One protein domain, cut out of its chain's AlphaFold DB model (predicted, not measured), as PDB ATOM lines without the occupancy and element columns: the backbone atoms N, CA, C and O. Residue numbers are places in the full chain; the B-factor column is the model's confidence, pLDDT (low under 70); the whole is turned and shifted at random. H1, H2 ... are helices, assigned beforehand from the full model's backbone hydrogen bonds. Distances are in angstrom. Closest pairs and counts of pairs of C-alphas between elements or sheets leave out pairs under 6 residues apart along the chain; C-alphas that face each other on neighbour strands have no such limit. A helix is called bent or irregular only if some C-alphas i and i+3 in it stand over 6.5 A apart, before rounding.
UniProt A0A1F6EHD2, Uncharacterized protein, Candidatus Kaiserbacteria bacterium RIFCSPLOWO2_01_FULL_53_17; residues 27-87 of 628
ATOM      1  N   LYS A  27      14.402 -29.513 -49.612       68.69
ATOM      2  CA  LYS A  27      13.363 -30.223 -50.372       68.69
ATOM      3  C   LYS A  27      12.551 -31.199 -49.503       68.69
ATOM      4  O   LYS A  27      11.328 -31.067 -49.524       68.69
ATOM      5  N   PRO A  28      13.149 -32.113 -48.708       71.88
ATOM      6  CA  PRO A  28      12.373 -33.036 -47.872       71.88
ATOM      7  C   PRO A  28      11.583 -32.318 -46.772       71.88
ATOM      8  O   PRO A  28      10.403 -32.587 -46.586       71.88
ATOM      9  N   ALA A  29      12.183 -31.324 -46.104       80.50
ATOM     10  CA  ALA A  29      11.504 -30.556 -45.056       80.50
ATOM     11  C   ALA A  29      10.263 -29.815 -45.586       80.50
ATOM     12  O   ALA A  29       9.211 -29.800 -44.945       80.50
ATOM     13  N   ARG A  30      10.353 -29.241 -46.793       88.00
ATOM     14  CA  ARG A  30       9.209 -28.605 -47.458       88.00
ATOM     15  C   ARG A  30       8.121 -29.615 -47.831       88.00
ATOM     16  O   ARG A  30       6.942 -29.301 -47.668       88.00
ATOM     17  N   LYS A  31       8.494 -30.803 -48.321       91.06
ATOM     18  CA  LYS A  31       7.542 -31.876 -48.656       91.06
ATOM     19  C   LYS A  31       6.828 -32.409 -47.415       91.06
ATOM     20  O   LYS A  31       5.606 -32.503 -47.432       91.06
ATOM     21  N   LEU A  32       7.557 -32.638 -46.323       91.12
ATOM     22  CA  LEU A  32       6.983 -33.046 -45.041       91.12
ATOM     23  C   LEU A  32       5.984 -32.015 -44.503       91.12
ATOM     24  O   LEU A  32       4.883 -32.379 -44.104       91.12
ATOM     25  N   ASN A  33       6.327 -30.724 -44.541       91.94
ATOM     26  CA  ASN A  33       5.413 -29.661 -44.111       91.94
ATOM     27  C   ASN A  33       4.159 -29.568 -44.994       91.94
ATOM     28  O   ASN A  33       3.076 -29.286 -44.485       91.94
ATOM     29  N   ASN A  34       4.290 -29.815 -46.299       93.88
ATOM     30  CA  ASN A  34       3.148 -29.876 -47.210       93.88
ATOM     31  C   ASN A  34       2.231 -31.059 -46.859       93.88
ATOM     32  O   ASN A  34       1.045 -30.847 -46.613       93.88
ATOM     33  N   LEU A  35       2.792 -32.267 -46.731       95.00
ATOM     34  CA  LEU A  35       2.045 -33.459 -46.321       95.00
ATOM     35  C   LEU A  35       1.334 -33.233 -44.978       95.00
ATOM     36  O   LEU A  35       0.139 -33.489 -44.861       95.00
ATOM     37  N   ARG A  36       2.035 -32.661 -43.991       94.31
ATOM     38  CA  ARG A  36       1.471 -32.281 -42.685       94.31
ATOM     39  C   ARG A  36       0.302 -31.303 -42.815       94.31
ATOM     40  O   ARG A  36      -0.661 -31.401 -42.066       94.31
ATOM     41  N   GLY A  37       0.384 -30.351 -43.744       94.12
ATOM     42  CA  GLY A  37      -0.691 -29.402 -44.025       94.12
ATOM     43  C   GLY A  37      -1.936 -30.074 -44.601       94.12
ATOM     44  O   GLY A  37      -3.037 -29.776 -44.146       94.12
ATOM     45  N   LYS A  38      -1.761 -30.996 -45.554       95.69
ATOM     46  CA  LYS A  38      -2.866 -31.740 -46.177       95.69
ATOM     47  C   LYS A  38      -3.532 -32.722 -45.215       95.69
ATOM     48  O   LYS A  38      -4.749 -32.764 -45.152       95.69
ATOM     49  N   MET A  39      -2.742 -33.432 -44.407       94.19
ATOM     50  CA  MET A  39      -3.223 -34.418 -43.424       94.19
ATOM     51  C   MET A  39      -4.026 -33.812 -42.258       94.19
ATOM     52  O   MET A  39      -4.618 -34.549 -41.474       94.19
ATOM     53  N   ARG A  40      -4.099 -32.474 -42.156       91.00
ATOM     54  CA  ARG A  40      -5.073 -31.801 -41.278       91.00
ATOM     55  C   ARG A  40      -6.512 -32.096 -41.681       91.00
ATOM     56  O   ARG A  40      -7.389 -32.059 -40.824       91.00
ATOM     57  N   ASP A  41      -6.746 -32.341 -42.966       93.25
ATOM     58  CA  ASP A  41      -7.990 -32.925 -43.432       93.25
ATOM     59  C   ASP A  41      -7.929 -34.435 -43.195       93.25
ATOM     60  O   ASP A  41      -7.138 -35.147 -43.818       93.25
ATOM     61  N   SER A  42      -8.764 -34.932 -42.282       90.38
ATOM     62  CA  SER A  42      -8.841 -36.363 -42.012       90.38
ATOM     63  C   SER A  42      -9.256 -37.150 -43.254       90.38
ATOM     64  O   SER A  42      -8.809 -38.280 -43.390       90.38
ATOM     65  N   ALA A  43     -10.010 -36.580 -44.197       92.69
ATOM     66  CA  ALA A  43     -10.381 -37.249 -45.447       92.69
ATOM     67  C   ALA A  43      -9.255 -37.252 -46.503       92.69
ATOM     68  O   ALA A  43      -9.395 -37.864 -47.559       92.69
ATOM     69  N   TYR A  44      -8.103 -36.624 -46.242       96.25
ATOM     70  CA  TYR A  44      -6.968 -36.701 -47.157       96.25
ATOM     71  C   TYR A  44      -6.227 -38.033 -47.014       96.25
ATOM     72  O   TYR A  44      -5.647 -38.304 -45.962       96.25
ATOM     73  N   LEU A  45      -6.178 -38.839 -48.077       95.94
ATOM     74  CA  LEU A  45      -5.348 -40.045 -48.166       95.94
ATOM     75  C   LEU A  45      -4.124 -39.764 -49.058       95.94
ATOM     76  O   LEU A  45      -4.301 -39.552 -50.259       95.94
ATOM     77  N   PRO A  46      -2.891 -39.730 -48.524       96.75
ATOM     78  CA  PRO A  46      -1.694 -39.489 -49.329       96.75
ATOM     79  C   PRO A  46      -1.379 -40.674 -50.245       96.75
ATOM     80  O   PRO A  46      -1.738 -41.815 -49.946       96.75
ATOM     81  N   SER A  47      -0.669 -40.422 -51.343       96.56
ATOM     82  CA  SER A  47      -0.087 -41.514 -52.130       96.56
ATOM     83  C   SER A  47       1.156 -42.078 -51.446       96.56
ATOM     84  O   SER A  47       1.845 -41.386 -50.690       96.56
ATOM     85  N   PHE A  48       1.482 -43.331 -51.740       93.50
ATOM     86  CA  PHE A  48       2.678 -44.008 -51.257       93.50
ATOM     87  C   PHE A  48       3.925 -43.188 -51.594       93.50
ATOM     88  O   PHE A  48       4.752 -42.908 -50.727       93.50
ATOM     89  N   ASN A  49       4.011 -42.704 -52.836       91.12
ATOM     90  CA  ASN A  49       5.134 -41.886 -53.277       91.12
ATOM     91  C   ASN A  49       5.216 -40.539 -52.537       91.12
ATOM     92  O   ASN A  49       6.309 -40.083 -52.220       91.12
ATOM     93  N   GLU A  50       4.084 -39.915 -52.197       93.50
ATOM     94  CA  GLU A  50       4.085 -38.682 -51.399       93.50
ATOM     95  C   GLU A  50       4.678 -38.906 -50.000       93.50
ATOM     96  O   GLU A  50       5.460 -38.076 -49.526       93.50
ATOM     97  N   ILE A  51       4.369 -40.041 -49.362       92.12
ATOM     98  CA  ILE A  51       4.959 -40.419 -48.070       92.12
ATOM     99  C   ILE A  51       6.460 -40.681 -48.235       92.12
ATOM    100  O   ILE A  51       7.267 -40.133 -47.479       92.12
ATOM    101  N   LEU A  52       6.860 -41.464 -49.246       88.50
ATOM    102  CA  LEU A  52       8.274 -41.764 -49.480       88.50
ATOM    103  C   LEU A  52       9.102 -40.497 -49.696       88.50
ATOM    104  O   LEU A  52      10.183 -40.353 -49.123       88.50
ATOM    105  N   GLU A  53       8.585 -39.563 -50.486       89.44
ATOM    106  CA  GLU A  53       9.252 -38.303 -50.775       89.44
ATOM    107  C   GLU A  53       9.314 -37.362 -49.562       89.44
ATOM    108  O   GLU A  53      10.295 -36.629 -49.405       89.44
ATOM    109  N   ALA A  54       8.283 -37.348 -48.709       90.69
ATOM    110  CA  ALA A  54       8.237 -36.513 -47.508       90.69
ATOM    111  C   ALA A  54       9.291 -36.924 -46.468       90.69
ATOM    112  O   ALA A  54       9.835 -36.068 -45.767       90.69
ATOM    113  N   PHE A  55       9.600 -38.219 -46.397       88.00
ATOM    114  CA  PHE A  55      10.519 -38.793 -45.414       88.00
ATOM    115  C   PHE A  55      11.866 -39.246 -46.002       88.00
ATOM    116  O   PHE A  55      12.705 -39.756 -45.263       88.00
ATOM    117  N   ASP A  56      12.100 -39.031 -47.305       84.44
ATOM    118  CA  ASP A  56      13.296 -39.499 -48.028       84.44
ATOM    119  C   ASP A  56      13.502 -41.028 -47.890       84.44
ATOM    120  O   ASP A  56      14.612 -41.533 -47.696       84.44
ATOM    121  N   LEU A  57      12.395 -41.777 -47.963       78.31
ATOM    122  CA  LEU A  57      12.351 -43.236 -47.797       78.31
ATOM    123  C   LEU A  57      12.559 -44.005 -49.110       78.31
ATOM    124  O   LEU A  57      12.742 -45.219 -49.070       78.31
ATOM    125  N   GLU A  58      12.611 -43.344 -50.271       71.44
ATOM    126  CA  GLU A  58      12.805 -44.010 -51.576       71.44
ATOM    127  C   GLU A  58      14.041 -44.926 -51.603       71.44
ATOM    128  O   GLU A  58      14.027 -46.008 -52.195       71.44
ATOM    129  N   LYS A  59      15.115 -44.508 -50.919       59.09
ATOM    130  CA  LYS A  59      16.349 -45.291 -50.770       59.09
ATOM    131  C   LYS A  59      16.233 -46.377 -49.699       59.09
ATOM    132  O   LYS A  59      16.919 -47.384 -49.811       59.09
ATOM    133  N   ALA A  60      15.387 -46.195 -48.688       56.47
ATOM    134  CA  ALA A  60      15.168 -47.178 -47.628       56.47
ATOM    135  C   ALA A  60      14.324 -48.369 -48.108       56.47
ATOM    136  O   ALA A  60      14.556 -49.484 -47.666       56.47
ATOM    137  N   VAL A  61      13.399 -48.167 -49.050       60.56
ATOM    138  CA  VAL A  61      12.512 -49.238 -49.544       60.56
ATOM    139  C   VAL A  61      13.173 -50.097 -50.640       60.56
ATOM    140  O   VAL A  61      12.860 -51.273 -50.778       60.56
ATOM    141  N   ARG A  62      14.132 -49.550 -51.407       55.88
ATOM    142  CA  ARG A  62      14.677 -50.188 -52.631       55.88
ATOM    143  C   ARG A  62      16.130 -50.696 -52.545       55.88
ATOM    144  O   ARG A  62      16.704 -51.048 -53.573       55.88
ATOM    145  N   LYS A  63      16.756 -50.713 -51.361       53.25
ATOM    146  CA  LYS A  63      18.180 -51.083 -51.163       53.25
ATOM    147  C   LYS A  63      18.375 -52.386 -50.357       53.25
ATOM    148  O   LYS A  63      17.425 -52.831 -49.714       53.25
ATOM    149  N   PRO A  64      19.578 -53.006 -50.366       52.28
ATOM    150  CA  PRO A  64      19.904 -54.181 -49.544       52.28
ATOM    151  C   PRO A  64      19.744 -53.926 -48.033       52.28
ATOM    152  O   PRO A  64      19.955 -52.801 -47.574       52.28
ATOM    153  N   ALA A  65      19.418 -54.969 -47.257       54.34
ATOM    154  CA  ALA A  65      18.955 -54.895 -45.860       54.34
ATOM    155  C   ALA A  65      19.772 -53.971 -44.927       54.34
ATOM    156  O   ALA A  65      19.195 -53.205 -44.157       54.34
ATOM    157  N   PHE A  66      21.103 -53.976 -45.039       51.28
ATOM    158  CA  PHE A  66      21.985 -53.158 -44.197       51.28
ATOM    159  C   PHE A  66      21.846 -51.642 -44.448       51.28
ATOM    160  O   PHE A  66      21.782 -50.856 -43.503       51.28
ATOM    161  N   GLU A  67      21.733 -51.214 -45.712       57.81
ATOM    162  CA  GLU A  67      21.557 -49.793 -46.061       57.81
ATOM    163  C   GLU A  67      20.150 -49.285 -45.711       57.81
ATOM    164  O   GLU A  67      19.982 -48.107 -45.383       57.81
ATOM    165  N   ARG A  68      19.146 -50.179 -45.726       64.94
ATOM    166  CA  ARG A  68      17.782 -49.869 -45.267       64.94
ATOM    167  C   ARG A  68      17.773 -49.509 -43.788       64.94
ATOM    168  O   ARG A  68      17.236 -48.468 -43.415       64.94
ATOM    169  N   MET A  69      18.424 -50.330 -42.961       63.22
ATOM    170  CA  MET A  69      18.420 -50.167 -41.507       63.22
ATOM    171  C   MET A  69      19.031 -48.826 -41.081       63.22
ATOM    172  O   MET A  69      18.451 -48.122 -40.257       63.22
ATOM    173  N   GLN A  70      20.134 -48.400 -41.704       68.25
ATOM    174  CA  GLN A  70      20.752 -47.109 -41.391       68.25
ATOM    175  C   GLN A  70      19.829 -45.917 -41.701       68.25
ATOM    176  O   GLN A  70      19.736 -44.987 -40.898       68.25
ATOM    177  N   LYS A  71      19.119 -45.941 -42.839       73.38
ATOM    178  CA  LYS A  71      18.201 -44.854 -43.222       73.38
ATOM    179  C   LYS A  71      16.924 -44.848 -42.381       73.38
ATOM    180  O   LYS A  71      16.464 -43.777 -41.992       73.38
ATOM    181  N   VAL A  72      16.384 -46.021 -42.047       76.06
ATOM    182  CA  VAL A  72      15.241 -46.146 -41.127       76.06
ATOM    183  C   VAL A  72      15.578 -45.531 -39.770       76.06
ATOM    184  O   VAL A  72      14.806 -44.720 -39.265       76.06
ATOM    185  N   TRP A  73      16.755 -45.826 -39.210       76.81
ATOM    186  CA  TRP A  73      17.190 -45.259 -37.927       76.81
ATOM    187  C   TRP A  73      17.309 -43.727 -37.950       76.81
ATOM    188  O   TRP A  73      16.975 -43.075 -36.964       76.81
ATOM    189  N   GLU A  74      17.739 -43.141 -39.072       82.88
ATOM    190  CA  GLU A  74      17.824 -41.684 -39.256       82.88
ATOM    191  C   GLU A  74      16.437 -41.013 -39.268       82.88
ATOM    192  O   GLU A  74      16.247 -39.938 -38.693       82.88
ATOM    193  N   VAL A  75      15.463 -41.637 -39.936       84.00
ATOM    194  CA  VAL A  75      14.145 -41.042 -40.219       84.00
ATOM    195  C   VAL A  75      13.124 -41.328 -39.114       84.00
ATOM    196  O   VAL A  75      12.244 -40.497 -38.864       84.00
ATOM    197  N   ARG A  76      13.256 -42.464 -38.416       86.44
ATOM    198  CA  ARG A  76      12.289 -42.968 -37.429       86.44
ATOM    199  C   ARG A  76      11.846 -41.926 -36.396       86.44
ATOM    200  O   ARG A  76      10.638 -41.796 -36.232       86.44
ATOM    201  N   PRO A  77      12.723 -41.121 -35.757       87.88
ATOM    202  CA  PRO A  77      12.271 -40.133 -34.774       87.88
ATOM    203  C   PRO A  77      11.273 -39.116 -35.348       87.88
ATOM    204  O   PRO A  77      10.227 -38.875 -34.751       87.88
ATOM    205  N   LYS A  78      11.560 -38.570 -36.539       89.44
ATOM    206  CA  LYS A  78      10.688 -37.594 -37.218       89.44
ATOM    207  C   LYS A  78       9.399 -38.234 -37.724       89.44
ATOM    208  O   LYS A  78       8.351 -37.594 -37.712       89.44
ATOM    209  N   PHE A  79       9.478 -39.481 -38.185       90.81
ATOM    210  CA  PHE A  79       8.313 -40.241 -38.622       90.81
ATOM    211  C   PHE A  79       7.369 -40.530 -37.451       90.81
ATOM    212  O   PHE A  79       6.191 -40.201 -37.524       90.81
ATOM    213  N   THR A  80       7.889 -41.040 -36.333       89.94
ATOM    214  CA  THR A  80       7.106 -41.295 -35.116       89.94
ATOM    215  C   THR A  80       6.487 -40.015 -34.547       89.94
ATOM    216  O   THR A  80       5.334 -40.035 -34.117       89.94
ATOM    217  N   GLU A  81       7.214 -38.894 -34.559       90.69
ATOM    218  CA  GLU A  81       6.666 -37.585 -34.180       90.69
ATOM    219  C   GLU A  81       5.503 -37.182 -35.097       90.69
ATOM    220  O   GLU A  81       4.427 -36.847 -34.608       90.69
ATOM    221  N   PHE A  82       5.682 -37.293 -36.416       93.19
ATOM    222  CA  PHE A  82       4.627 -37.001 -37.384       93.19
ATOM    223  C   PHE A  82       3.385 -37.877 -37.172       93.19
ATOM    224  O   PHE A  82       2.279 -37.346 -37.118       93.19
ATOM    225  N   LEU A  83       3.543 -39.195 -37.015       91.31
ATOM    226  CA  LEU A  83       2.412 -40.098 -36.783       91.31
ATOM    227  C   LEU A  83       1.638 -39.712 -35.521       91.31
ATOM    228  O   LEU A  83       0.414 -39.599 -35.567       91.31
ATOM    229  N   ARG A  84       2.348 -39.403 -34.428       89.06
ATOM    230  CA  ARG A  84       1.740 -38.930 -33.177       89.06
ATOM    231  C   ARG A  84       0.940 -37.645 -33.379       89.06
ATOM    232  O   ARG A  84      -0.176 -37.551 -32.881       89.06
ATOM    233  N   GLU A  85       1.480 -36.671 -34.110       90.31
ATOM    234  CA  GLU A  85       0.762 -35.430 -34.427       90.31
ATOM    235  C   GLU A  85      -0.503 -35.676 -35.257       90.31
ATOM    236  O   GLU A  85      -1.494 -34.969 -35.085       90.31
ATOM    237  N   GLN A  86      -0.473 -36.662 -36.158       88.56
ATOM    238  CA  GLN A  86      -1.629 -37.038 -36.973       88.56
ATOM    239  C   GLN A  86      -2.590 -37.993 -36.246       88.56
ATOM    240  O   GLN A  86      -3.665 -38.291 -36.769       88.56
ATOM    241  N   GLY A  87      -2.244 -38.469 -35.045       86.56
ATOM    242  CA  GLY A  87      -3.009 -39.481 -34.315       86.56
ATOM    243  C   GLY A  87      -3.017 -40.851 -35.000       86.56
ATOM    244  O   GLY A  87      -3.981 -41.591 -34.850       86.56
TER     245      GLY A  87
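AT A GLANCE: This is residues 27 to 87 of the 628 residues of an uncharacterized protein of Candidatus Kaiserbacteria bacterium RIFCSPLOWO2_01_FULL_53_17 (UniProt A0A1F6EHD2). A long bent helix, H4, runs along one side of an elongated body, and the short helices H2 and H3 with H1 make up the other side. H1 and H2 cross steeply, H3 packs on arm H4a at the other end, and arm H4b runs alongside H1 with few contacts. The printed part has 61 residues, with four named helices in the order H1, H2, H3, H4 and no named strand; its class is all helix. It is compact by its radius of gyration of the C-alphas, 12.0 A, and spans 36 by 20 by 20 A.

IN THESE COORDINATES: H1, residues 27 to 38, begins with C-alpha 27 at (13.363, -30.223, -50.372) and is 16.8 A long from first to last C-alpha. H2, residues 48 to 55, measures 11.1 A, and H3, residues 58 to 61, 5.6 A. H4, residues 65 to 86, was assigned as one helix by its hydrogen bonds but is bent: C-alphas 74 and 77 are 7.3 A apart. Arm H4a, residues 65 to 74, measures 14.8 A; arm H4b, residues 77 to 86, measures 14.4 A and ends with C-alpha 86 at (-1.629, -37.038, -36.973).

HOW THE PARTS SIT: H1 and H2 touch at a steep tilt of 59 degrees, opposite ways; their closest C-alphas, of Leu 32 and Ala 54, are 4.4 A apart. H3 touches H4a, closest at the C-alphas of Ala 60 and Arg 68, 4.4 A. The arms stand at a steep tilt of 63 degrees. H4b is close to but not clearly touching H1, the same way at a shallow tilt of 18 degrees, with C-alphas of Arg 36 and Phe 82 closest at 7.8 A. H1 and H4a are apart. Every O i to N i+4 pair is within hydrogen-bond range in H1, H2, H4a and H4b; H3 is too short for one.

THE WHOLE: The C-alphas farthest apart, of Asp 41 and Phe 66, are 36.2 A apart. The printed part has no cut, and no link between its named helices is long. The mean pLDDT of the printed part is 82.4; residue 27 and residues 59 to 70 are under 70.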